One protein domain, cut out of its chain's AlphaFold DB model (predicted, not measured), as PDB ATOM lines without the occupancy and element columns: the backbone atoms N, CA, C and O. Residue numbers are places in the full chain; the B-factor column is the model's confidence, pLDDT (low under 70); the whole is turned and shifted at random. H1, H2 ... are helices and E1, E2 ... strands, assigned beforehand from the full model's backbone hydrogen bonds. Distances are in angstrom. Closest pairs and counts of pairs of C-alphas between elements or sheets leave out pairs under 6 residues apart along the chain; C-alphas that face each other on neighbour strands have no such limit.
ATOM      1  N   TRP A  30      32.651  41.965  22.478       87.19
ATOM      2  CA  TRP A  30      31.665  43.055  22.363       87.19
ATOM      3  C   TRP A  30      31.081  43.486  23.722       87.19
ATOM      4  O   TRP A  30      29.904  43.805  23.848       87.19
ATOM      5  N   VAL A  31      31.919  43.501  24.756       92.75
ATOM      6  CA  VAL A  31      31.592  43.930  26.115       92.75
ATOM      7  C   VAL A  31      32.167  45.325  26.371       92.75
ATOM      8  O   VAL A  31      33.212  45.645  25.814       92.75
ATOM      9  N   PRO A  32      31.516  46.162  27.197       94.81
ATOM     10  CA  PRO A  32      31.931  47.547  27.367       94.81
ATOM     11  C   PRO A  32      33.212  47.696  28.172       94.81
ATOM     12  O   PRO A  32      33.315  47.198  29.294       94.81
ATOM     13  N   ALA A  33      34.139  48.481  27.635       94.44
ATOM     14  CA  ALA A  33      35.158  49.177  28.402       94.44
ATOM     15  C   ALA A  33      34.522  50.296  29.263       94.44
ATOM     16  O   ALA A  33      33.383  50.712  29.008       94.44
ATOM     17  N   PRO A  34      35.239  50.837  30.268       95.50
ATOM     18  CA  PRO A  34      34.705  51.875  31.155       95.50
ATOM     19  C   PRO A  34      34.116  53.102  30.433       95.50
ATOM     20  O   PRO A  34      33.023  53.558  30.782       95.50
ATOM     21  N   ASP A  35      34.790  53.613  29.399       94.81
ATOM     22  CA  ASP A  35      34.332  54.796  28.654       94.81
ATOM     23  C   ASP A  35      33.092  54.512  27.795       94.81
ATOM     24  O   ASP A  35      32.185  55.343  27.692       94.81
ATOM     25  N   GLU A  36      33.002  53.308  27.230       95.56
ATOM     26  CA  GLU A  36      31.831  52.856  26.473       95.56
ATOM     27  C   GLU A  36      30.620  52.699  27.395       95.56
ATOM     28  O   GLU A  36      29.511  53.106  27.035       95.56
ATOM     29  N   TYR A  37      30.846  52.198  28.618       97.56
ATOM     30  CA  TYR A  37      29.814  52.155  29.646       97.56
ATOM     31  C   TYR A  37      29.331  53.544  30.031       97.56
ATOM     32  O   TYR A  37      28.125  53.786  30.053       97.56
ATOM     33  N   LYS A  38      30.251  54.483  30.269       96.88
ATOM     34  CA  LYS A  38      29.908  55.874  30.586       96.88
ATOM     35  C   LYS A  38      29.069  56.517  29.475       96.88
ATOM     36  O   LYS A  38      28.050  57.146  29.763       96.88
ATOM     37  N   SER A  39      29.455  56.313  28.216       95.94
ATOM     38  CA  SER A  39      28.724  56.811  27.043       95.94
ATOM     39  C   SER A  39      27.317  56.202  26.924       95.94
ATOM     40  O   SER A  39      26.322  56.920  26.759       95.94
ATOM     41  N   GLY A  40      27.199  54.880  27.079       96.12
ATOM     42  CA  GLY A  40      25.909  54.192  27.039       96.12
ATOM     43  C   GLY A  40      25.000  54.553  28.216       96.12
ATOM     44  O   GLY A  40      23.809  54.779  28.018       96.12
ATOM     45  N   ALA A  41      25.554  54.696  29.422       96.94
ATOM     46  CA  ALA A  41      24.827  55.130  30.610       96.94
ATOM     47  C   ALA A  41      24.243  56.539  30.438       96.94
ATOM     48  O   ALA A  41      23.059  56.755  30.699       96.94
ATOM     49  N   HIS A  42      25.039  57.479  29.916       96.25
ATOM     50  CA  HIS A  42      24.560  58.821  29.590       96.25
ATOM     51  C   HIS A  42      23.432  58.778  28.548       96.25
ATOM     52  O   HIS A  42      22.376  59.384  28.737       96.25
ATOM     53  N   THR A  43      23.609  57.993  27.482       96.00
ATOM     54  CA  THR A  43      22.592  57.827  26.433       96.00
ATOM     55  C   THR A  43      21.285  57.261  26.994       96.00
ATOM     56  O   THR A  43      20.205  57.781  26.702       96.00
ATOM     57  N   ALA A  44      21.364  56.232  27.842       96.19
ATOM     58  CA  ALA A  44      20.208  55.659  28.520       96.19
ATOM     59  C   ALA A  44      19.509  56.691  29.413       96.19
ATOM     60  O   ALA A  44      18.290  56.831  29.336       96.19
ATOM     61  N   GLN A  45      20.261  57.451  30.213       95.31
ATOM     62  CA  GLN A  45      19.712  58.494  31.079       95.31
ATOM     63  C   GLN A  45      18.931  59.545  30.279       95.31
ATOM     64  O   GLN A  45      17.783  59.843  30.614       95.31
ATOM     65  N   VAL A  46      19.514  60.055  29.188       95.62
ATOM     66  CA  VAL A  46      18.870  61.040  28.305       95.62
ATOM     67  C   VAL A  46      17.592  60.469  27.690       95.62
ATOM     68  O   VAL A  46      16.544  61.114  27.744       95.62
ATOM     69  N   LYS A  47      17.643  59.248  27.147       95.38
ATOM     70  CA  LYS A  47      16.496  58.629  26.466       95.38
ATOM     71  C   LYS A  47      15.367  58.255  27.420       95.38
ATOM     72  O   LYS A  47      14.200  58.463  27.097       95.38
ATOM     73  N   ILE A  48      15.687  57.768  28.614       95.06
ATOM     74  CA  ILE A  48      14.689  57.482  29.649       95.06
ATOM     75  C   ILE A  48      14.028  58.780  30.128       95.06
ATOM     76  O   ILE A  48      12.805  58.825  30.258       95.06
ATOM     77  N   ALA A  49      14.802  59.849  30.339       94.94
ATOM     78  CA  ALA A  49      14.258  61.153  30.717       94.94
ATOM     79  C   ALA A  49      13.365  61.752  29.616       94.94
ATOM     80  O   ALA A  49      12.320  62.330  29.914       94.94
ATOM     81  N   GLU A  50      13.741  61.590  28.345       93.88
ATOM     82  CA  GLU A  50      12.921  61.971  27.192       93.88
ATOM     83  C   GLU A  50      11.572  61.229  27.199       93.88
ATOM     84  O   GLU A  50      10.519  61.863  27.119       93.88
ATOM     85  N   LEU A  51      11.591  59.903  27.378       93.56
ATOM     86  CA  LEU A  51      10.380  59.077  27.446       93.56
ATOM     87  C   LEU A  51       9.481  59.461  28.628       93.56
ATOM     88  O   LEU A  51       8.267  59.573  28.451       93.56
ATOM     89  N   LEU A  52      10.070  59.723  29.800       95.06
ATOM     90  CA  LEU A  52       9.344  60.204  30.976       95.06
ATOM     91  C   LEU A  52       8.638  61.536  30.689       95.06
ATOM     92  O   LEU A  52       7.461  61.685  31.000       95.06
ATOM     93  N   ARG A  53       9.327  62.498  30.061       96.12
ATOM     94  CA  ARG A  53       8.739  63.802  29.705       96.12
ATOM     95  C   ARG A  53       7.591  63.670  28.707       96.12
ATOM     96  O   ARG A  53       6.606  64.391  28.823       96.12
ATOM     97  N   GLN A  54       7.716  62.769  27.734       94.06
ATOM     98  CA  GLN A  54       6.704  62.566  26.694       94.06
ATOM     99  C   GLN A  54       5.458  61.835  27.207       94.06
ATOM    100  O   GLN A  54       4.354  62.123  26.749       94.06
ATOM    101  N   ARG A  55       5.624  60.872  28.123       92.50
ATOM    102  CA  ARG A  55       4.545  59.962  28.554       92.50
ATOM    103  C   ARG A  55       4.008  60.248  29.955       92.50
ATOM    104  O   ARG A  55       2.931  59.771  30.288       92.50
ATOM    105  N   GLY A  56       4.742  61.000  30.771       95.56
ATOM    106  CA  GLY A  56       4.405  61.282  32.170       95.56
ATOM    107  C   GLY A  56       4.740  60.150  33.150       95.56
ATOM    108  O   GLY A  56       4.615  60.342  34.355       95.56
ATOM    109  N   GLU A  57       5.201  58.996  32.663       95.25
ATOM    110  CA  GLU A  57       5.634  57.854  33.473       95.25
ATOM    111  C   GLU A  57       6.908  57.219  32.900       95.25
ATOM    112  O   GLU A  57       7.210  57.356  31.709       95.25
ATOM    113  N   TYR A  58       7.670  56.522  33.749       97.00
ATOM    114  CA  TYR A  58       8.837  55.764  33.298       97.00
ATOM    115  C   TYR A  58       8.406  54.617  32.373       97.00
ATOM    116  O   TYR A  58       7.401  53.952  32.648       97.00
ATOM    117  N   PRO A  59       9.159  54.335  31.293       95.56
ATOM    118  CA  PRO A  59       8.869  53.183  30.456       95.56
ATOM    119  C   PRO A  59       9.046  51.906  31.282       95.56
ATOM    120  O   PRO A  59      10.078  51.703  31.914       95.56
ATOM    121  N   LYS A  60       8.038  51.033  31.271       95.94
ATOM    122  CA  LYS A  60       8.112  49.733  31.960       95.94
ATOM    123  C   LYS A  60       9.119  48.795  31.305       95.94
ATOM    124  O   LYS A  60       9.707  47.948  31.970       95.94
ATOM    125  N   GLU A  61       9.307  48.974  30.005       95.62
ATOM    126  CA  GLU A  61      10.176  48.170  29.166       95.62
ATOM    127  C   GLU A  61      10.713  49.023  28.013       95.62
ATOM    128  O   GLU A  61      10.021  49.930  27.532       95.62
ATOM    129  N   VAL A  62      11.937  48.738  27.575       95.56
ATOM    130  CA  VAL A  62      12.560  49.340  26.390       95.56
ATOM    131  C   VAL A  62      13.207  48.262  25.525       95.56
ATOM    132  O   VAL A  62      13.781  47.304  26.038       95.56
ATOM    133  N   ALA A  63      13.133  48.435  24.207       94.81
ATOM    134  CA  ALA A  63      13.799  47.575  23.237       94.81
ATOM    135  C   ALA A  63      15.069  48.259  22.720       94.81
ATOM    136  O   ALA A  63      15.022  49.415  22.304       94.81
ATOM    137  N   ILE A  64      16.197  47.557  22.729       94.62
ATOM    138  CA  ILE A  64      17.511  48.103  22.382       94.62
ATOM    139  C   ILE A  64      18.105  47.289  21.238       94.62
ATOM    140  O   ILE A  64      18.200  46.063  21.310       94.62
ATOM    141  N   GLU A  65      18.515  47.981  20.176       92.75
ATOM    142  CA  GLU A  65      19.269  47.370  19.082       92.75
ATOM    143  C   GLU A  65      20.670  47.061  19.602       92.75
ATOM    144  O   GLU A  65      21.488  47.966  19.726       92.75
ATOM    145  N   LEU A  66      20.937  45.808  19.964       93.81
ATOM    146  CA  LEU A  66      22.222  45.410  20.533       93.81
ATOM    147  C   LEU A  66      23.280  45.290  19.437       93.81
ATOM    148  O   LEU A  66      24.355  45.868  19.562       93.81
ATOM    149  N   PHE A  67      22.954  44.604  18.340       92.00
ATOM    150  CA  PHE A  67      23.885  44.356  17.240       92.00
ATOM    151  C   PHE A  67      23.244  44.564  15.867       92.00
ATOM    152  O   PHE A  67      22.129  44.112  15.600       92.00
ATOM    153  N   ASN A  68      24.010  45.198  14.980       88.00
ATOM    154  CA  ASN A  68      23.678  45.396  13.578       88.00
ATOM    155  C   ASN A  68      24.971  45.366  12.745       88.00
ATOM    156  O   ASN A  68      25.968  45.986  13.121       88.00
ATOM    157  N   LYS A  69      24.940  44.692  11.589       87.12
ATOM    158  CA  LYS A  69      26.100  44.518  10.700       87.12
ATOM    159  C   LYS A  69      26.695  45.809  10.157       87.12
ATOM    160  O   LYS A  69      27.867  45.823   9.798       87.12
ATOM    161  N   GLN A  70      25.898  46.865  10.034       87.06
ATOM    162  CA  GLN A  70      26.381  48.155   9.558       87.06
ATOM    163  C   GLN A  70      27.308  48.824  10.583       87.06
ATOM    164  O   GLN A  70      28.166  49.596  10.173       87.06
ATOM    165  N   ASN A  71      27.145  48.535  11.885       87.94
ATOM    166  CA  ASN A  71      27.873  49.188  12.987       87.94
ATOM    167  C   ASN A  71      28.162  48.225  14.149       87.94
ATOM    168  O   ASN A  71      27.635  48.406  15.253       87.94
ATOM    169  N   PRO A  72      28.952  47.167  13.911       87.12
ATOM    170  CA  PRO A  72      29.227  46.144  14.916       87.12
ATOM    171  C   PRO A  72      30.026  46.688  16.115       87.12
ATOM    172  O   PRO A  72      29.841  46.230  17.240       87.12
ATOM    173  N   ASP A  73      30.861  47.705  15.891       88.25
ATOM    174  CA  ASP A  73      31.689  48.411  16.880       88.25
ATOM    175  C   ASP A  73      30.872  49.157  17.945       88.25
ATOM    176  O   ASP A  73      31.378  49.459  19.018       88.25
ATOM    177  N   ARG A  74      29.589  49.431  17.679       91.38
ATOM    178  CA  ARG A  74      28.691  50.125  18.615       91.38
ATOM    179  C   ARG A  74      28.077  49.208  19.668       91.38
ATOM    180  O   ARG A  74      27.474  49.695  20.626       91.38
ATOM    181  N   THR A  75      28.214  47.893  19.503       94.06
ATOM    182  CA  THR A  75      27.632  46.881  20.399       94.06
ATOM    183  C   THR A  75      27.971  47.116  21.876       94.06
ATOM    184  O   THR A  75      27.040  47.090  22.682       94.06
ATOM    185  N   PRO A  76      29.218  47.447  22.269       95.06
ATOM    186  CA  PRO A  76      29.546  47.701  23.675       95.06
ATOM    187  C   PRO A  76      28.798  48.907  24.277       95.06
ATOM    188  O   PRO A  76      28.295  48.845  25.403       95.06
ATOM    189  N   VAL A  77      28.633  49.992  23.513       96.06
ATOM    190  CA  VAL A  77      27.857  51.172  23.941       96.06
ATOM    191  C   VAL A  77      26.365  50.836  24.040       96.06
ATOM    192  O   VAL A  77      25.710  51.208  25.013       96.06
ATOM    193  N   ARG A  78      25.815  50.082  23.082       96.75
ATOM    194  CA  ARG A  78      24.405  49.638  23.087       96.75
ATOM    195  C   ARG A  78      24.101  48.686  24.240       96.75
ATOM    196  O   ARG A  78      23.085  48.836  24.916       96.75
ATOM    197  N   LEU A  79      25.014  47.760  24.518       97.38
ATOM    198  CA  LEU A  79      24.976  46.898  25.694       97.38
ATOM    199  C   LEU A  79      24.953  47.732  26.978       97.38
ATOM    200  O   LEU A  79      24.160  47.473  27.879       97.38
ATOM    201  N   SER A  80      25.756  48.789  27.034       98.19
ATOM    202  CA  SER A  80      25.802  49.693  28.184       98.19
ATOM    203  C   SER A  80      24.504  50.466  28.404       98.19
ATOM    204  O   SER A  80      24.114  50.669  29.554       98.19
ATOM    205  N   ILE A  81      23.789  50.837  27.334       98.38
ATOM    206  CA  ILE A  81      22.437  51.411  27.439       98.38
ATOM    207  C   ILE A  81      21.504  50.425  28.158       98.38
ATOM    208  O   ILE A  81      20.780  50.824  29.071       98.38
ATOM    209  N   ALA A  82      21.544  49.142  27.781       98.38
ATOM    210  CA  ALA A  82      20.714  48.101  28.388       98.38
ATOM    211  C   ALA A  82      21.081  47.862  29.860       98.38
ATOM    212  O   ALA A  82      20.216  47.914  30.735       98.38
ATOM    213  N   LEU A  83      22.370  47.686  30.157       98.75
ATOM    214  CA  LEU A  83      22.847  47.489  31.527       98.75
ATOM    215  C   LEU A  83      22.465  48.667  32.429       98.75
ATOM    216  O   LEU A  83      21.913  48.464  33.510       98.75
ATOM    217  N   TYR A  84      22.680  49.904  31.973       98.62
ATOM    218  CA  TYR A  84      22.315  51.070  32.765       98.62
ATOM    219  C   TYR A  84      20.800  51.187  32.933       98.62
ATOM    220  O   TYR A  84      20.354  51.457  34.044       98.62
ATOM    221  N   ALA A  85      19.983  50.934  31.903       98.44
ATOM    222  CA  ALA A  85      18.518  50.945  32.018       98.44
ATOM    223  C   ALA A  85      18.001  49.964  33.094       98.44
ATOM    224  O   ALA A  85      17.146  50.344  33.902       98.44
ATOM    225  N   LEU A  86      18.601  48.773  33.201       98.44
ATOM    226  CA  LEU A  86      18.361  47.810  34.292       98.44
ATOM    227  C   LEU A  86      18.872  48.287  35.668       98.44
ATOM    228  O   LEU A  86      18.444  47.788  36.710       98.44
ATOM    229  N   GLY A  87      19.792  49.250  35.689       98.62
ATOM    230  CA  GLY A  87      20.471  49.721  36.894       98.62
ATOM    231  C   GLY A  87      21.635  48.816  37.296       98.62
ATOM    232  O   GLY A  87      21.803  48.527  38.479       98.62
ATOM    233  N   VAL A  88      22.402  48.336  36.318       98.62
ATOM    234  CA  VAL A  88      23.574  47.474  36.503       98.62
ATOM    235  C   VAL A  88      24.811  48.153  35.937       98.62
ATOM    236  O   VAL A  88      24.770  48.789  34.879       98.62
ATOM    237  N   LYS A  89      25.929  47.985  36.637       97.88
ATOM    238  CA  LYS A  89      27.249  48.465  36.246       97.88
ATOM    239  C   LYS A  89      28.244  47.298  36.212       97.88
ATOM    240  O   LYS A  89      28.270  46.505  37.150       97.88
ATOM    241  N   PRO A  90      29.051  47.150  35.149       97.69
ATOM    242  CA  PRO A  90      30.162  46.209  35.156       97.69
ATOM    243  C   PRO A  90      31.263  46.614  36.141       97.69
ATOM    244  O   PRO A  90      31.451  47.789  36.450       97.69
ATOM    245  N   LEU A  91      32.015  45.625  36.607       96.56
ATOM    246  CA  LEU A  91      33.250  45.805  37.359       96.56
ATOM    247  C   LEU A  91      34.420  45.466  36.447       96.56
ATOM    248  O   LEU A  91      34.373  44.442  35.765       96.56
ATOM    249  N   TRP A  92      35.463  46.291  36.460       95.94
ATOM    250  CA  TRP A  92      36.649  46.105  35.628       95.94
ATOM    251  C   TRP A  92      37.906  45.901  36.470       95.94
ATOM    252  O   TRP A  92      38.007  46.427  37.580       95.94
ATOM    253  N   ASP A  93      38.865  45.140  35.944       92.88
ATOM    254  CA  ASP A  93      40.240  45.139  36.447       92.88
ATOM    255  C   ASP A  93      41.044  46.338  35.901       92.88
ATOM    256  O   ASP A  93      40.548  47.161  35.129       92.88
ATOM    257  N   ALA A  94      42.320  46.433  36.287       91.25
ATOM    258  CA  ALA A  94      43.223  47.490  35.826       91.25
ATOM    259  C   ALA A  94      43.489  47.476  34.305       91.25
ATOM    260  O   ALA A  94      44.003  48.457  33.775       91.25
ATOM    261  N   ASN A  95      43.155  46.386  33.610       88.38
ATOM    262  CA  ASN A  95      43.314  46.228  32.164       88.38
ATOM    263  C   ASN A  95      41.983  46.402  31.413       88.38
ATOM    264  O   ASN A  95      41.894  46.036  30.242       88.38
ATOM    265  N   SER A  96      40.947  46.938  32.069       88.69
ATOM    266  CA  SER A  96      39.604  47.114  31.503       88.69
ATOM    267  C   SER A  96      38.900  45.806  31.124       88.69
ATOM    268  O   SER A  96      37.950  45.823  30.339       88.69
ATOM    269  N   HIS A  97      39.294  44.666  31.698       89.25
ATOM    270  CA  HIS A  97      38.529  43.430  31.560       89.25
ATOM    271  C   HIS A  97      37.411  43.374  32.589       89.25
ATOM    272  O   HIS A  97      37.622  43.683  33.761       89.25
ATOM    273  N   ILE A  98      36.231  42.920  32.169       92.62
ATOM    274  CA  ILE A  98      35.105  42.732  33.082       92.62
ATOM    275  C   ILE A  98      35.403  41.571  34.037       92.62
ATOM    276  O   ILE A  98      35.620  40.439  33.607       92.62
ATOM    277  N   THR A  99      35.370  41.853  35.336       93.19
ATOM    278  CA  THR A  99      35.552  40.881  36.425       93.19
ATOM    279  C   THR A  99      34.245  40.516  37.121       93.19
ATOM    280  O   THR A  99      34.178  39.511  37.825       93.19
ATOM    281  N   GLY A 100      33.189  41.303  36.914       92.81
ATOM    282  CA  GLY A 100      31.882  41.070  37.510       92.81
ATOM    283  C   GLY A 100      30.883  42.165  37.164       92.81
ATOM    284  O   GLY A 100      31.108  42.974  36.266       92.81
ATOM    285  N   ILE A 101      29.773  42.184  37.895       96.38
ATOM    286  CA  ILE A 101      28.734  43.210  37.799       96.38
ATOM    287  C   ILE A 101      28.221  43.572  39.192       96.38
ATOM    288  O   ILE A 101      28.170  42.729  40.092       96.38
ATOM    289  N   GLU A 102      27.774  44.809  39.343       96.69
ATOM    290  CA  GLU A 102      27.104  45.328  40.528       96.69
ATOM    291  C   GLU A 102      25.765  45.968  40.149       96.69
ATOM    292  O   GLU A 102      25.586  46.505  39.053       96.69
ATOM    293  N   THR A 103      24.796  45.889  41.054       98.12
ATOM    294  CA  THR A 103      23.552  46.656  40.950       98.12
ATOM    295  C   THR A 103      23.792  48.050  41.501       98.12
ATOM    296  O   THR A 103      24.345  48.192  42.585       98.12
ATOM    297  N   ILE A 104      23.346  49.067  40.772       98.31
ATOM    298  CA  ILE A 104      23.267  50.444  41.262       98.31
ATOM    299  C   ILE A 104      22.102  50.503  42.252       98.31
ATOM    300  O   ILE A 104      21.002  50.048  41.913       98.31
ATOM    301  N   ASP A 105      22.329  51.039  43.450       97.25
ATOM    302  CA  ASP A 105      21.280  51.208  44.459       97.25
ATOM    303  C   ASP A 105      20.162  52.121  43.942       97.25
ATOM    304  O   ASP A 105      20.406  53.072  43.200       97.25
ATOM    305  N   LEU A 106      18.911  51.854  44.333       96.56
ATOM    306  CA  LEU A 106      17.760  52.629  43.846       96.56
ATOM    307  C   LEU A 106      17.846  54.122  44.204       96.56
ATOM    308  O   LEU A 106      17.377  54.954  43.424       96.56
ATOM    309  N   SER A 107      18.448  54.463  45.350       96.06
ATOM    310  CA  SER A 107      18.691  55.856  45.756       96.06
ATOM    311  C   SER A 107      19.574  56.592  44.757       96.06
ATOM    312  O   SER A 107      19.284  57.733  44.404       96.06
ATOM    313  N   ASP A 108      20.606  55.910  44.270       96.94
ATOM    314  CA  ASP A 108      21.610  56.468  43.368       96.94
ATOM    315  C   ASP A 108      21.117  56.427  41.921       96.94
ATOM    316  O   ASP A 108      21.393  57.324  41.124       96.94
ATOM    317  N   LEU A 109      20.335  55.398  41.577       97.50
ATOM    318  CA  LEU A 109      19.705  55.263  40.272       97.50
ATOM    319  C   LEU A 109      18.639  56.347  40.045       97.50
ATOM    320  O   LEU A 109      18.455  56.789  38.910       97.50
ATOM    321  N   GLY A 110      17.925  56.768  41.097       97.19
ATOM    322  CA  GLY A 110      16.942  57.860  41.060       97.19
ATOM    323  C   GLY A 110      15.676  57.566  40.242       97.19
ATOM    324  O   GLY A 110      14.893  58.471  39.944       97.19
ATOM    325  N   ARG A 111      15.468  56.306  39.848       97.75
ATOM    326  CA  ARG A 111      14.336  55.836  39.039       97.75
ATOM    327  C   ARG A 111      14.107  54.333  39.235       97.75
ATOM    328  O   ARG A 111      15.009  53.641  39.708       97.75
ATOM    329  N   PRO A 112      12.956  53.799  38.798       98.44
ATOM    330  CA  PRO A 112      12.753  52.360  38.684       98.44
ATOM    331  C   PRO A 112      13.774  51.681  37.754       98.44
ATOM    332  O   PRO A 112      14.275  52.285  36.794       98.44
ATOM    333  N   ARG A 113      14.034  50.394  38.001       98.62
ATOM    334  CA  ARG A 113      14.748  49.508  37.072       98.62
ATOM    335  C   ARG A 113      13.830  49.187  35.901       98.62
ATOM    336  O   ARG A 113      12.715  48.708  36.106       98.62
ATOM    337  N   ILE A 114      14.290  49.462  34.687       98.50
ATOM    338  CA  ILE A 114      13.500  49.304  33.464       98.50
ATOM    339  C   ILE A 114      13.818  47.945  32.851       98.50
ATOM    340  O   ILE A 114      14.986  47.583  32.758       98.50
ATOM    341  N   ASP A 115      12.792  47.199  32.434       98.44
ATOM    342  CA  ASP A 115      12.991  45.934  31.725       98.44
ATOM    343  C   ASP A 115      13.600  46.189  30.340       98.44
ATOM    344  O   ASP A 115      13.185  47.103  29.623       98.44
ATOM    345  N   THR A 116      14.604  45.408  29.960       96.94
ATOM    346  CA  THR A 116      15.321  45.608  28.700       96.94
ATOM    347  C   THR A 116      15.189  44.387  27.822       96.94
ATOM    348  O   THR A 116      15.685  43.313  28.164       96.94
ATOM    349  N   ILE A 117      14.611  44.591  26.646       95.62
ATOM    350  CA  ILE A 117      14.671  43.649  25.537       95.62
ATOM    351  C   ILE A 117      15.821  44.076  24.635       95.62
ATOM    352  O   ILE A 117      15.916  45.240  24.251       95.62
ATOM    353  N   VAL A 118      16.667  43.135  24.242       94.94
ATOM    354  CA  VAL A 118      17.672  43.345  23.205       94.94
ATOM    355  C   VAL A 118      17.276  42.643  21.922       94.94
ATOM    356  O   VAL A 118      16.740  41.535  21.936       94.94
ATOM    357  N   PHE A 119      17.553  43.282  20.792       93.75
ATOM    358  CA  PHE A 119      17.379  42.672  19.483       93.75
ATOM    359  C   PHE A 119      18.631  42.818  18.627       93.75
ATOM    360  O   PHE A 119      19.389  43.779  18.766       93.75
ATOM    361  N   PHE A 120      18.857  41.851  17.744       92.06
ATOM    362  CA  PHE A 120      20.051  41.787  16.906       92.06
ATOM    363  C   PHE A 120      19.746  41.184  15.531       92.06
ATOM    364  O   PHE A 120      18.915  40.285  15.405       92.06
ATOM    365  N   GLU A 121      20.415  41.682  14.486       85.75
ATOM    366  CA  GLU A 121      20.241  41.191  13.106       85.75
ATOM    367  C   GLU A 121      20.778  39.771  12.893       85.75
ATOM    368  O   GLU A 121      20.268  39.017  12.067       85.75
ATOM    369  N   GLU A 122      21.854  39.418  13.588       80.00
ATOM    370  CA  GLU A 122      22.502  38.118  13.489       80.00
ATOM    371  C   GLU A 122      23.225  37.810  14.793       80.00
ATOM    372  O   GLU A 122      23.798  38.701  15.417       80.00
ATOM    373  N   GLN A 123      23.187  36.543  15.193       74.69
ATOM    374  CA  GLN A 123      23.974  36.053  16.309       74.69
ATOM    375  C   GLN A 123      25.355  35.650  15.788       74.69
ATOM    376  O   GLN A 123      25.504  34.612  15.147       74.69
ATOM    377  N   ASP A 124      26.340  36.509  16.030       77.12
ATOM    378  CA  ASP A 124      27.761  36.206  15.849       77.12
ATOM    379  C   ASP A 124      28.320  35.605  17.153       77.12
ATOM    380  O   ASP A 124      27.863  35.958  18.243       77.12
ATOM    381  N   ASP A 125      29.325  34.732  17.071       82.88
ATOM    382  CA  ASP A 125      30.034  34.211  18.247       82.88
ATOM    383  C   ASP A 125      30.619  35.350  19.105       82.88
ATOM    384  O   ASP A 125      30.665  35.247  20.333       82.88
ATOM    385  N   ALA A 126      31.000  36.471  18.481       85.62
ATOM    386  CA  ALA A 126      31.472  37.675  19.165       85.62
ATOM    387  C   ALA A 126      30.388  38.370  20.018       85.62
ATOM    388  O   ALA A 126      30.719  39.128  20.934       85.62
ATOM    389  N   LEU A 127      29.101  38.080  19.775       89.50
ATOM    390  CA  LEU A 127      27.973  38.603  20.552       89.50
ATOM    391  C   LEU A 127      27.737  37.822  21.848       89.50
ATOM    392  O   LEU A 127      27.202  38.381  22.803       89.50
ATOM    393  N   LEU A 128      28.147  36.551  21.916       90.44
ATOM    394  CA  LEU A 128      27.869  35.674  23.061       90.44
ATOM    395  C   LEU A 128      28.332  36.251  24.413       90.44
ATOM    396  O   LEU A 128      27.547  36.200  25.360       90.44
ATOM    397  N   PRO A 129      29.531  36.862  24.542       92.25
ATOM    398  CA  PRO A 129      29.932  37.511  25.791       92.25
ATOM    399  C   PRO A 129      28.966  38.617  26.244       92.25
ATOM    400  O   PRO A 129      28.723  38.766  27.439       92.25
ATOM    401  N   SER A 130      28.375  39.350  25.296       94.31
ATOM    402  CA  SER A 130      27.395  40.414  25.558       94.31
ATOM    403  C   SER A 130      26.094  39.861  26.130       94.31
ATOM    404  O   SER A 130      25.574  40.380  27.117       94.31
ATOM    405  N   LEU A 131      25.580  38.792  25.514       94.25
ATOM    406  CA  LEU A 131      24.345  38.133  25.940       94.25
ATOM    407  C   LEU A 131      24.518  37.487  27.317       94.25
ATOM    408  O   LEU A 131      23.682  37.685  28.192       94.25
ATOM    409  N   ASN A 132      25.654  36.826  27.559       94.06
ATOM    410  CA  ASN A 132      25.969  36.255  28.869       94.06
ATOM    411  C   ASN A 132      26.036  37.333  29.965       94.06
ATOM    412  O   ASN A 132      25.554  37.118  31.078       94.06
ATOM    413  N   LEU A 133      26.609  38.504  29.656       96.00
ATOM    414  CA  LEU A 133      26.665  39.625  30.595       96.00
ATOM    415  C   LEU A 133      25.265  40.179  30.908       96.00
ATOM    416  O   LEU A 133      24.973  40.464  32.071       96.00
ATOM    417  N   LEU A 134      24.391  40.294  29.902       96.94
ATOM    418  CA  LEU A 134      22.986  40.678  30.095       96.94
ATOM    419  C   LEU A 134      22.226  39.660  30.935       96.94
ATOM    420  O   LEU A 134      21.492  40.045  31.840       96.94
ATOM    421  N   GLU A 135      22.433  38.371  30.686       96.62
ATOM    422  CA  GLU A 135      21.784  37.323  31.458       96.62
ATOM    423  C   GLU A 135      22.208  37.370  32.933       96.62
ATOM    424  O   GLU A 135      21.358  37.317  33.828       96.62
ATOM    425  N   MET A 136      23.503  37.561  33.206       96.50
ATOM    426  CA  MET A 136      24.001  37.827  34.559       96.50
ATOM    427  C   MET A 136      23.353  39.076  35.168       96.50
ATOM    428  O   MET A 136      22.942  39.037  36.329       96.50
ATOM    429  N   ALA A 137      23.222  40.161  34.400       98.19
ATOM    430  CA  ALA A 137      22.598  41.403  34.852       98.19
ATOM    431  C   ALA A 137      21.124  41.209  35.221       98.19
ATOM    432  O   ALA A 137      20.707  41.610  36.307       98.19
ATOM    433  N   TRP A 138      20.350  40.527  34.378       98.31
ATOM    434  CA  TRP A 138      18.961  40.168  34.651       98.31
ATOM    435  C   TRP A 138      18.831  39.328  35.915       98.31
ATOM    436  O   TRP A 138      18.019  39.649  36.777       98.31
ATOM    437  N   ARG A 139      19.661  38.293  36.084       98.19
ATOM    438  CA  ARG A 139      19.652  37.459  37.297       98.19
ATOM    439  C   ARG A 139      19.999  38.282  38.542       98.19
ATOM    440  O   ARG A 139      19.316  38.168  39.556       98.19
ATOM    441  N   LYS A 140      21.013  39.150  38.469       98.00
ATOM    442  CA  LYS A 140      21.416  40.015  39.588       98.00
ATOM    443  C   LYS A 140      20.323  41.019  39.957       98.00
ATOM    444  O   LYS A 140      20.036  41.203  41.133       98.00
ATOM    445  N   VAL A 141      19.664  41.626  38.971       98.44
ATOM    446  CA  VAL A 141      18.511  42.506  39.209       98.44
ATOM    447  C   VAL A 141      17.326  41.720  39.759       98.44
ATOM    448  O   VAL A 141      16.636  42.215  40.646       98.44
ATOM    449  N   LEU A 142      17.103  40.485  39.310       98.44
ATOM    450  CA  LEU A 142      16.041  39.636  39.843       98.44
ATOM    451  C   LEU A 142      16.226  39.369  41.340       98.44
ATOM    452  O   LEU A 142      15.257  39.416  42.097       98.44
ATOM    453  N   SER A 143      17.467  39.126  41.783       98.44
ATOM    454  CA  SER A 143      17.753  38.839  43.193       98.44
ATOM    455  C   SER A 143      17.466  40.025  44.116       98.44
ATOM    456  O   SER A 143      17.161  39.812  45.290       98.44
ATOM    457  N   THR A 144      17.514  41.262  43.605       98.56
ATOM    458  CA  THR A 144      17.200  42.471  44.394       98.56
ATOM    459  C   THR A 144      15.745  42.524  44.865       98.56
ATOM    460  O   THR A 144      15.476  43.123  45.900       98.56
ATOM    461  N   SER A 145      14.824  41.846  44.172       98.69
ATOM    462  CA  SER A 145      13.397  41.766  44.525       98.69
ATOM    463  C   SER A 145      12.979  40.371  45.009       98.69
ATOM    464  O   SER A 145      11.800  40.021  44.937       98.69
ATOM    465  N   TYR A 146      13.922  39.549  45.490       98.69
ATOM    466  CA  TYR A 146      13.647  38.159  45.868       98.69
ATOM    467  C   TYR A 146      12.496  38.032  46.875       98.69
ATOM    468  O   TYR A 146      11.555  37.270  46.641       98.69
ATOM    469  N   ASN A 147      12.545  38.765  47.991       98.56
ATOM    470  CA  ASN A 147      11.558  38.598  49.059       98.56
ATOM    471  C   ASN A 147      10.156  39.071  48.623       98.56
ATOM    472  O   ASN A 147       9.206  38.302  48.795       98.56
ATOM    473  N   PRO A 148       9.987  40.248  47.978       98.62
ATOM    474  CA  PRO A 148       8.702  40.655  47.412       98.62
ATOM    475  C   PRO A 148       8.140  39.677  46.376       98.62
ATOM    476  O   PRO A 148       6.928  39.452  46.359       98.62
ATOM    477  N   LEU A 149       8.991  39.067  45.541       98.56
ATOM    478  CA  LEU A 149       8.568  38.052  44.571       98.56
ATOM    479  C   LEU A 149       7.987  36.820  45.263       98.56
ATOM    480  O   LEU A 149       6.876  36.415  44.930       98.56
ATOM    481  N   VAL A 150       8.704  36.251  46.235       98.25
ATOM    482  CA  VAL A 150       8.253  35.053  46.966       98.25
ATOM    483  C   VAL A 150       7.021  35.348  47.818       98.25
ATOM    484  O   VAL A 150       6.121  34.519  47.898       98.25
ATOM    485  N   HIS A 151       6.948  36.529  48.430       98.31
ATOM    486  CA  HIS A 151       5.785  36.934  49.216       98.31
ATOM    487  C   HIS A 151       4.531  37.106  48.343       98.31
ATOM    488  O   HIS A 151       3.454  36.636  48.704       98.31
ATOM    489  N   THR A 152       4.663  37.775  47.194       98.31
ATOM    490  CA  THR A 152       3.526  38.087  46.307       98.31
ATOM    491  C   THR A 152       3.106  36.887  45.460       98.31
ATOM    492  O   THR A 152       1.919  36.706  45.198       98.31
ATOM    493  N   TYR A 153       4.071  36.061  45.047       97.75
ATOM    494  CA  TYR A 153       3.873  34.890  44.193       97.75
ATOM    495  C   TYR A 153       4.621  33.673  44.769       97.75
ATOM    496  O   TYR A 153       5.662  33.275  44.233       97.75
ATOM    497  N   PRO A 154       4.125  33.052  45.854       97.38
ATOM    498  CA  PRO A 154       4.799  31.918  46.492       97.38
ATOM    499  C   PRO A 154       5.076  30.747  45.539       97.38
ATOM    500  O   PRO A 154       6.090  30.061  45.660       97.38
ATOM    501  N   GLU A 155       4.219  30.540  44.537       96.00
ATOM    502  CA  GLU A 155       4.388  29.516  43.505       96.00
ATOM    503  C   GLU A 155       5.635  29.718  42.627       96.00
ATOM    504  O   GLU A 155       6.128  28.760  42.028       96.00
ATOM    505  N   LEU A 156       6.169  30.942  42.559       97.50
ATOM    506  CA  LEU A 156       7.378  31.248  41.799       97.50
ATOM    507  C   LEU A 156       8.658  30.894  42.547       97.50
ATOM    508  O   LEU A 156       9.701  30.856  41.904       97.50
ATOM    509  N   GLN A 157       8.612  30.599  43.852       97.56
ATOM    510  CA  GLN A 157       9.821  30.411  44.660       97.56
ATOM    511  C   GLN A 157      10.780  29.383  44.049       97.56
ATOM    512  O   GLN A 157      11.956  29.675  43.860       97.56
ATOM    513  N   LYS A 158      10.271  28.211  43.643       97.88
ATOM    514  CA  LYS A 158      11.104  27.177  43.014       97.88
ATOM    515  C   LYS A 158      11.738  27.665  41.707       97.88
ATOM    516  O   LYS A 158      12.913  27.409  41.465       97.88
ATOM    517  N   ALA A 159      10.967  28.348  40.859       98.06
ATOM    518  CA  ALA A 159      11.480  28.878  39.600       98.06
ATOM    519  C   ALA A 159      12.515  29.992  39.841       98.06
ATOM    520  O   ALA A 159      13.545  30.044  39.178       98.06
ATOM    521  N   LEU A 160      12.276  30.848  40.831       98.19
ATOM    522  CA  LEU A 160      13.184  31.914  41.226       98.19
ATOM    523  C   LEU A 160      14.511  31.357  41.760       98.19
ATOM    524  O   LEU A 160      15.570  31.800  41.328       98.19
ATOM    525  N   ASP A 161      14.471  30.343  42.624       97.69
ATOM    526  CA  ASP A 161      15.677  29.703  43.156       97.69
ATOM    527  C   ASP A 161      16.530  29.084  42.032       97.69
ATOM    528  O   ASP A 161      17.748  29.266  42.005       97.69
ATOM    529  N   ILE A 162      15.900  28.425  41.049       97.38
ATOM    530  CA  ILE A 162      16.589  27.894  39.859       97.38
ATOM    531  C   ILE A 162      17.155  29.035  38.996       97.38
ATOM    532  O   ILE A 162      18.284  28.949  38.510       97.38
ATOM    533  N   ALA A 163      16.401  30.123  38.818       97.19
ATOM    534  CA  ALA A 163      16.834  31.292  38.055       97.19
ATOM    535  C   ALA A 163      17.997  32.047  38.722       97.19
ATOM    536  O   ALA A 163      18.719  32.779  38.052       97.19
ATOM    537  N   LEU A 164      18.221  31.882  40.020       97.75
ATOM    538  CA  LEU A 164      19.309  32.564  40.721       97.75
ATOM    539  C   LEU A 164      20.490  31.648  41.041       97.75
ATOM    540  O   LEU A 164      21.576  32.152  41.312       97.75
ATOM    541  N   ALA A 165      20.322  30.327  40.936       96.25
ATOM    542  CA  ALA A 165      21.377  29.351  41.202       96.25
ATOM    543  C   ALA A 165      22.718  29.643  40.487       96.25
ATOM    544  O   ALA A 165      23.756  29.495  41.135       96.25
ATOM    545  N   PRO A 166      22.756  30.114  39.218       95.06
ATOM    546  CA  PRO A 166      24.024  30.431  38.551       95.06
ATOM    547  C   PRO A 166      24.822  31.581  39.174       95.06
ATOM    548  O   PRO A 166      26.011  31.693  38.899       95.06
ATOM    549  N   LEU A 167      24.204  32.431  40.004       92.94
ATOM    550  CA  LEU A 167      24.919  33.505  40.700       92.94
ATOM    551  C   LEU A 167      25.795  32.986  41.852       92.94
ATOM    552  O   LEU A 167      26.629  33.734  42.355       92.94
ATOM    553  N   GLY A 168      25.612  31.734  42.284       93.50
ATOM    554  CA  GLY A 168      26.256  31.215  43.486       93.50
ATOM    555  C   GLY A 168      25.704  31.898  44.735       93.50
ATOM    556  O   GLY A 168      24.511  31.801  45.022       93.50
ATOM    557  N   GLU A 169      26.562  32.587  45.485       91.06
ATOM    558  CA  GLU A 169      26.143  33.364  46.652       91.06
ATOM    559  C   GLU A 169      25.580  34.727  46.229       91.06
ATOM    560  O   GLU A 169      26.222  35.509  45.525       91.06
ATOM    561  N   TYR A 170      24.366  35.035  46.681       93.56
ATOM    562  CA  TYR A 170      23.713  36.315  46.425       93.56
ATOM    563  C   TYR A 170      22.850  36.736  47.614       93.56
ATOM    564  O   TYR A 170      22.364  35.913  48.392       93.56
ATOM    565  N   GLN A 171      22.633  38.044  47.738       93.25
ATOM    566  CA  GLN A 171      21.723  38.603  48.727       93.25
ATOM    567  C   GLN A 171      20.284  38.551  48.205       93.25
ATOM    568  O   GLN A 171      20.004  38.978  47.084       93.25
ATOM    569  N   LYS A 172      19.373  38.040  49.036       97.44
ATOM    570  CA  LYS A 172      17.928  38.108  48.800       97.44
ATOM    571  C   LYS A 172      17.449  39.504  49.183       97.44
ATOM    572  O   LYS A 172      17.392  39.811  50.370       97.44
ATOM    573  N   GLY A 173      17.201  40.344  48.186       97.62
ATOM    574  CA  GLY A 173      16.819  41.736  48.399       97.62
ATOM    575  C   GLY A 173      15.319  41.943  48.620       97.62
ATOM    576  O   GLY A 173      14.496  41.053  48.374       97.62
ATOM    577  N   ASP A 174      14.998  43.161  49.057       98.19
ATOM    578  CA  ASP A 174      13.656  43.630  49.411       98.19
ATOM    579  C   ASP A 174      13.141  44.746  48.483       98.19
ATOM    580  O   ASP A 174      12.187  45.443  48.825       98.19
ATOM    581  N   GLU A 175      13.754  44.947  47.309       98.06
ATOM    582  CA  GLU A 175      13.322  45.995  46.379       98.06
ATOM    583  C   GLU A 175      11.869  45.768  45.919       98.06
ATOM    584  O   GLU A 175      11.576  44.706  45.349       98.06
ATOM    585  N   PRO A 176      10.964  46.752  46.101       98.19
ATOM    586  CA  PRO A 176       9.564  46.631  45.704       98.19
ATOM    587  C   PRO A 176       9.383  46.344  44.207       98.19
ATOM    588  O   PRO A 176      10.133  46.837  43.357       98.19
ATOM    589  N   LEU A 177       8.340  45.586  43.858       97.81
ATOM    590  CA  LEU A 177       8.045  45.230  42.462       97.81
ATOM    591  C   LEU A 177       7.590  46.441  41.635       97.81
ATOM    592  O   LEU A 177       7.714  46.445  40.413       97.81
ATOM    593  N   GLU A 178       7.095  47.486  42.294       97.06
ATOM    594  CA  GLU A 178       6.703  48.762  41.698       97.06
ATOM    595  C   GLU A 178       7.909  49.559  41.187       97.06
ATOM    596  O   GLU A 178       7.762  50.393  40.293       97.06
ATOM    597  N   THR A 179       9.097  49.302  41.739       97.38
ATOM    598  CA  THR A 179      10.357  49.962  41.367       97.38
ATOM    599  C   THR A 179      11.292  49.062  40.563       97.38
ATOM    600  O   THR A 179      12.310  49.540  40.068       97.38
ATOM    601  N   ASN A 180      10.953  47.786  40.381       98.56
ATOM    602  CA  ASN A 180      11.718  46.837  39.579       98.56
ATOM    603  C   ASN A 180      10.836  46.237  38.475       98.56
ATOM    604  O   ASN A 180      10.243  45.163  38.623       98.56
ATOM    605  N   TYR A 181      10.736  46.947  37.346       98.56
ATOM    606  CA  TYR A 181       9.846  46.549  36.257       98.56
ATOM    607  C   TYR A 181      10.262  45.224  35.626       98.56
ATOM    608  O   TYR A 181       9.379  44.412  35.340       98.56
ATOM    609  N   PHE A 182      11.568  44.952  35.529       98.31
ATOM    610  CA  PHE A 182      12.087  43.651  35.111       98.31
ATOM    611  C   PHE A 182      11.552  42.518  35.999       98.31
ATOM    612  O   PHE A 182      10.936  41.584  35.485       98.31
ATOM    613  N   ALA A 183      11.693  42.615  37.328       98.56
ATOM    614  CA  ALA A 183      11.198  41.585  38.245       98.56
ATOM    615  C   ALA A 183       9.674  41.409  38.132       98.56
ATOM    616  O   ALA A 183       9.170  40.285  38.082       98.56
ATOM    617  N   SER A 184       8.934  42.518  38.020       98.25
ATOM    618  CA  SER A 184       7.475  42.492  37.876       98.25
ATOM    619  C   SER A 184       7.013  41.815  36.574       98.25
ATOM    620  O   SER A 184       6.027  41.074  36.571       98.25
ATOM    621  N   ASN A 185       7.723  42.042  35.466       97.94
ATOM    622  CA  ASN A 185       7.422  41.460  34.162       97.94
ATOM    623  C   ASN A 185       7.832  39.990  34.113       97.94
ATOM    624  O   ASN A 185       7.040  39.151  33.680       97.94
ATOM    625  N   TRP A 186       9.028  39.669  34.614       98.31
ATOM    626  CA  TRP A 186       9.510  38.300  34.755       98.31
ATOM    627  C   TRP A 186       8.524  37.439  35.551       98.31
ATOM    628  O   TRP A 186       8.183  36.341  35.113       98.31
ATOM    629  N   ALA A 187       7.994  37.954  36.667       98.25
ATOM    630  CA  ALA A 187       7.008  37.240  37.476       98.25
ATOM    631  C   ALA A 187       5.738  36.914  36.678       98.25
ATOM    632  O   ALA A 187       5.300  35.764  36.645       98.25
ATOM    633  N   LYS A 188       5.173  37.908  35.977       97.38
ATOM    634  CA  LYS A 188       3.964  37.735  35.150       97.38
ATOM    635  C   LYS A 188       4.176  36.711  34.034       97.38
ATOM    636  O   LYS A 188       3.319  35.853  33.824       97.38
ATOM    637  N   GLN A 189       5.306  36.796  33.331       97.25
ATOM    638  CA  GLN A 189       5.656  35.903  32.221       97.25
ATOM    639  C   GLN A 189       5.861  34.466  32.711       97.25
ATOM    640  O   GLN A 189       5.214  33.542  32.218       97.25
ATOM    641  N   THR A 190       6.703  34.283  33.731       97.81
ATOM    642  CA  THR A 190       7.020  32.971  34.309       97.81
ATOM    643  C   THR A 190       5.769  32.304  34.870       97.81
ATOM    644  O   THR A 190       5.503  31.141  34.572       97.81
ATOM    645  N   LEU A 191       4.936  33.050  35.600       96.88
ATOM    646  CA  LEU A 191       3.665  32.542  36.110       96.88
ATOM    647  C   LEU A 191       2.710  32.135  34.980       96.88
ATOM    648  O   LEU A 191       2.024  31.119  35.081       96.88
ATOM    649  N   GLY A 192       2.691  32.897  33.884       96.94
ATOM    650  CA  GLY A 192       1.958  32.548  32.671       96.94
ATOM    651  C   GLY A 192       2.386  31.197  32.093       96.94
ATOM    652  O   GLY A 192       1.525  30.371  31.792       96.94
ATOM    653  N   PHE A 193       3.691  30.936  31.992       97.44
ATOM    654  CA  PHE A 193       4.215  29.658  31.499       97.44
ATOM    655  C   PHE A 193       3.918  28.492  32.446       97.44
ATOM    656  O   PHE A 193       3.473  27.438  31.991       97.44
ATOM    657  N   LEU A 194       4.074  28.683  33.757       96.06
ATOM    658  CA  LEU A 194       3.730  27.658  34.747       96.06
ATOM    659  C   LEU A 194       2.246  27.275  34.675       96.06
ATOM    660  O   LEU A 194       1.901  26.096  34.700       96.06
ATOM    661  N   ARG A 195       1.353  28.260  34.503       96.38
ATOM    662  CA  ARG A 195      -0.094  28.027  34.329       96.38
ATOM    663  C   ARG A 195      -0.439  27.281  33.039       96.38
ATOM    664  O   ARG A 195      -1.472  26.622  32.984       96.38
ATOM    665  N   GLN A 196       0.419  27.351  32.024       96.62
ATOM    666  CA  GLN A 196       0.315  26.554  30.796       96.62
ATOM    667  C   GLN A 196       0.878  25.131  30.959       96.62
ATOM    668  O   GLN A 196       0.943  24.383  29.985       96.62
ATOM    669  N   GLY A 197       1.293  24.743  32.170       96.81
ATOM    670  CA  GLY A 197       1.829  23.417  32.469       96.81
ATOM    671  C   GLY A 197       3.315  23.246  32.147       96.81
ATOM    672  O   GLY A 197       3.792  22.114  32.152       96.81
ATOM    673  N   LYS A 198       4.048  24.334  31.864       97.44
ATOM    674  CA  LYS A 198       5.509  24.287  31.706       97.44
ATOM    675  C   LYS A 198       6.185  23.974  33.032       97.44
ATOM    676  O   LYS A 198       5.709  24.393  34.089       97.44
ATOM    677  N   THR A 199       7.312  23.266  32.982       97.62
ATOM    678  CA  THR A 199       8.120  23.061  34.192       97.62
ATOM    679  C   THR A 199       8.778  24.380  34.621       97.62
ATOM    680  O   THR A 199       8.922  25.290  33.798       97.62
ATOM    681  N   PRO A 200       9.203  24.526  35.890       96.88
ATOM    682  CA  PRO A 200       9.964  25.695  36.332       96.88
ATOM    683  C   PRO A 200      11.178  26.006  35.451       96.88
ATOM    684  O   PRO A 200      11.400  27.159  35.101       96.88
ATOM    685  N   GLU A 201      11.922  24.986  35.035       95.88
ATOM    686  CA  GLU A 201      13.118  25.107  34.200       95.88
ATOM    687  C   GLU A 201      12.782  25.649  32.798       95.88
ATOM    688  O   GLU A 201      13.446  26.560  32.295       95.88
ATOM    689  N   GLU A 202      11.710  25.136  32.187       96.00
ATOM    690  CA  GLU A 202      11.202  25.628  30.903       96.00
ATOM    691  C   GLU A 202      10.686  27.065  31.020       96.00
ATOM    692  O   GLU A 202      10.999  27.905  30.179       96.00
ATOM    693  N   ALA A 203       9.917  27.366  32.069       95.88
ATOM    694  CA  ALA A 203       9.330  28.683  32.290       95.88
ATOM    695  C   ALA A 203      10.407  29.766  32.448       95.88
ATOM    696  O   ALA A 203      10.292  30.831  31.841       95.88
ATOM    697  N   ILE A 204      11.480  29.480  33.195       94.50
ATOM    698  CA  ILE A 204      12.629  30.385  33.335       94.50
ATOM    699  C   ILE A 204      13.291  30.593  31.979       94.50
ATOM    700  O   ILE A 204      13.433  31.733  31.548       94.50
ATOM    701  N   THR A 205      13.637  29.509  31.283       94.19
ATOM    702  CA  THR A 205      14.304  29.579  29.975       94.19
ATOM    703  C   THR A 205      13.502  30.440  28.997       94.19
ATOM    704  O   THR A 205      14.045  31.355  28.382       94.19
ATOM    705  N   LEU A 206      12.188  30.212  28.910       93.44
ATOM    706  CA  LEU A 206      11.297  30.989  28.054       93.44
ATOM    707  C   LEU A 206      11.216  32.454  28.497       93.44
ATOM    708  O   LEU A 206      11.315  33.342  27.657       93.44
ATOM    709  N   SER A 207      11.081  32.722  29.800       93.31
ATOM    710  CA  SER A 207      10.991  34.090  30.326       93.31
ATOM    711  C   SER A 207      12.234  34.929  30.011       93.31
ATOM    712  O   SER A 207      12.097  36.075  29.595       93.31
ATOM    713  N   PHE A 208      13.438  34.366  30.142       93.50
ATOM    714  CA  PHE A 208      14.681  35.048  29.782       93.50
ATOM    715  C   PHE A 208      14.777  35.238  28.266       93.50
ATOM    716  O   PHE A 208      15.077  36.339  27.806       93.50
ATOM    717  N   LYS A 209      14.403  34.219  27.479       92.00
ATOM    718  CA  LYS A 209      14.462  34.295  26.014       92.00
ATOM    719  C   LYS A 209      13.546  35.362  25.412       92.00
ATOM    720  O   LYS A 209      13.885  35.913  24.374       92.00
ATOM    721  N   LEU A 210      12.445  35.729  26.078       90.94
ATOM    722  CA  LEU A 210      11.587  36.846  25.646       90.94
ATOM    723  C   LEU A 210      12.337  38.184  25.516       90.94
ATOM    724  O   LEU A 210      11.863  39.076  24.815       90.94
ATOM    725  N   ARG A 211      13.491  38.329  26.178       93.94
ATOM    726  CA  ARG A 211      14.318  39.540  26.145       93.94
ATOM    727  C   ARG A 211      15.421  39.491  25.093       93.94
ATOM    728  O   ARG A 211      16.130  40.476  24.935       93.94
ATOM    729  N   GLU A 212      15.555  38.389  24.358       92.56
ATOM    730  CA  GLU A 212      16.545  38.211  23.297       92.56
ATOM    731  C   GLU A 212      15.863  37.949  21.954       92.56
ATOM    732  O   GLU A 212      15.374  36.852  21.680       92.56
ATOM    733  N   ILE A 213      15.864  38.957  21.090       90.50
ATOM    734  CA  ILE A 213      15.142  38.928  19.820       90.50
ATOM    735  C   ILE A 213      16.132  38.838  18.657       90.50
ATOM    736  O   ILE A 213      16.761  39.823  18.267       90.50
ATOM    737  N   ASN A 214      16.223  37.660  18.047       89.38
ATOM    738  CA  ASN A 214      16.911  37.501  16.771       89.38
ATOM    739  C   ASN A 214      15.991  37.977  15.637       89.38
ATOM    740  O   ASN A 214      14.960  37.355  15.378       89.38
ATOM    741  N   LEU A 215      16.363  39.050  14.933       87.62
ATOM    742  CA  LEU A 215      15.541  39.645  13.872       87.62
ATOM    743  C   LEU A 215      15.329  38.724  12.662       87.62
ATOM    744  O   LEU A 215      14.382  38.931  11.901       87.62
ATOM    745  N   LYS A 216      16.177  37.702  12.474       83.88
ATOM    746  CA  LYS A 216      15.948  36.658  11.458       83.88
ATOM    747  C   LYS A 216      14.801  35.721  11.834       83.88
ATOM    748  O   LYS A 216      14.215  35.104  10.950       83.88
ATOM    749  N   GLU A 217      14.505  35.600  13.124       81.00
ATOM    750  CA  GLU A 217      13.538  34.647  13.671       81.00
ATOM    751  C   GLU A 217      12.223  35.331  14.055       81.00
ATOM    752  O   GLU A 217      11.147  34.813  13.757       81.00
ATOM    753  N   GLN A 218      12.287  36.516  14.672       81.88
ATOM    754  CA  GLN A 218      11.105  37.274  15.069       81.88
ATOM    755  C   GLN A 218      11.311  38.790  14.981       81.88
ATOM    756  O   GLN A 218      12.425  39.303  15.042       81.88
ATOM    757  N   LYS A 219      10.206  39.534  14.918       78.94
ATOM    758  CA  LYS A 219      10.230  40.997  15.048       78.94
ATOM    759  C   LYS A 219      10.278  41.420  16.527       78.94
ATOM    760  O   LYS A 219       9.806  40.664  17.385       78.94
ATOM    761  N   PRO A 220      10.793  42.626  16.835       72.81
ATOM    762  CA  PRO A 220      10.645  43.217  18.161       72.81
ATOM    763  C   PRO A 220       9.158  43.408  18.504       72.81
ATOM    764  O   PRO A 220       8.360  43.628  17.585       72.81
ATOM    765  N   PRO A 221       8.766  43.346  19.788       76.19
ATOM    766  CA  PRO A 221       7.366  43.518  20.164       76.19
ATOM    767  C   PRO A 221       6.848  44.921  19.815       76.19
ATOM    768  O   PRO A 221       7.538  45.925  19.999       76.19
ATOM    769  N   GLU A 222       5.613  44.995  19.318       79.62
ATOM    770  CA  GLU A 222       4.978  46.266  18.960       79.62
ATOM    771  C   GLU A 222       4.641  47.105  20.206       79.62
ATOM    772  O   GLU A 222       4.311  46.579  21.266       79.62
ATOM    773  N   GLY A 223       4.713  48.433  20.081       78.69
ATOM    774  CA  GLY A 223       4.348  49.373  21.151       78.69
ATOM    775  C   GLY A 223       5.422  49.610  22.223       78.69
ATOM    776  O   GLY A 223       5.285  50.547  23.018       78.69
ATOM    777  N   ILE A 224       6.511  48.835  22.221       82.25
ATOM    778  CA  ILE A 224       7.658  49.050  23.108       82.25
ATOM    779  C   ILE A 224       8.549  50.169  22.538       82.25
ATOM    780  O   ILE A 224       8.895  50.126  21.354       82.25
ATOM    781  N   PRO A 225       8.935  51.186  23.338       80.06
ATOM    782  CA  PRO A 225       9.885  52.203  22.901       80.06
ATOM    783  C   PRO A 225      11.206  51.573  22.460       80.06
ATOM    784  O   PRO A 225      11.850  50.863  23.233       80.06
ATOM    785  N   VAL A 226      11.629  51.876  21.232       82.94
ATOM    786  CA  VAL A 226      12.942  51.471  20.731       82.94
ATOM    787  C   VAL A 226      13.959  52.547  21.092       82.94
ATOM    788  O   VAL A 226      13.874  53.680  20.617       82.94
ATOM    789  N   VAL A 227      14.931  52.184  21.922       80.56
ATOM    790  CA  VAL A 227      16.072  53.027  22.266       80.56
ATOM    791  C   VAL A 227      17.228  52.635  21.360       80.56
ATOM    792  O   VAL A 227      17.788  51.547  21.465       80.56
ATOM    793  N   LYS A 228      17.574  53.542  20.448       78.31
ATOM    794  CA  LYS A 228      18.763  53.422  19.608       78.31
ATOM    795  C   LYS A 228      19.862  54.312  20.150       78.31
ATOM    796  O   LYS A 228      19.584  55.406  20.654       78.31
TER     797      LYS A 228
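AT A GLANCE: This is residues 30 to 228 of the 369 residues of an uncharacterized protein of Caldanaerobacter subterraneus (UniProt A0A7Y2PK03). A small three-strand sheet, E1, E4 and E5, has H2 and H4 side by side over one face, while the helices H5 to H8 gather at one end of the domain and pack on H4 through H6 and H7. The longest helix, H1, crosses H2, and the hairpin E2 and E3 packs on H4. The 199 printed residues hold eight named helices and five named strands in the order H1 E1 H2 E2 E3 H3 E4 H4 H5 H6 H7 H8 E5, a mixed class; the sheet E1 E4 E5 is parallel. The whole is compact, with a radius of gyration of the C-alphas of 16.1 A and spans of 43 by 39 by 38 A.

IN THESE COORDINATES: Find C-alpha 34 at (34.705, 51.875, 31.155); from there H1 runs 31.3 A to residue 55. Next come E1, residues 61 to 67, 18.6 A, and H2, residues 72 to 86, 22.3 A. E2 is residues 88 to 92, E3 98 to 103, H3 106 to 109 and E4 115 to 120. H4, residues 125 to 144, spans 30.3 A. H5 is residues 146 to 152, H6 154 to 167, H7 181 to 195 and H8 200 to 209. E5, residues 212 to 214, ends at C-alpha 214 (16.911, 37.501, 16.771).

HOW THE PARTS SIT: Look first at E4, the inner strand: N 64 and O 117 of E1 and E4 are 2.8 A apart, N 213 and O 118 of E5 and E4 2.9 A, both within hydrogen-bond range. H2 and H4 make two layers with this sheet, helices on one face, at heights of 8.3 A and 10.5 A. They touch at Leu 79 and Ser 130, C-alphas 6.9 A apart, at a shallow tilt of 5 degrees. H1 touches H2 at Gly 40 and Ile 81, C-alphas 4.5 A apart, at a steep tilt of 58 degrees. In the antiparallel hairpin E2 and E3, N 91 and O 100 are 2.8 A apart. H3 touches no helix. Residues 136 to 143 of H4 touch H6, with the C-alphas of Arg 139 and Leu 164 closest at 6.0 A. H5 and H6 form a helical hairpin. H7 touches H8, with the C-alphas of Phe 193 and Ala 203 closest at 5.3 A; H7 only grazes the sheet. Each O i to N i+4 pair is within hydrogen-bond range in H1, H5, H7 and H8, against 9 of 11 in H2, 13 of 16 in H4 and 6 of 10 in H6; H3 is too short for one.

THE WHOLE: The C-alphas of Ala 94 and Gln 196 are the two farthest apart, at 48.0 A. The printed part has no cut, and the link H6 to H7, 13 residues, is long. Past E5, look at residues 226 to 227, which pair in parallel with residues 63 to 64 of E1. The mean pLDDT of the printed part is 94.1, and no printed residue is under 70.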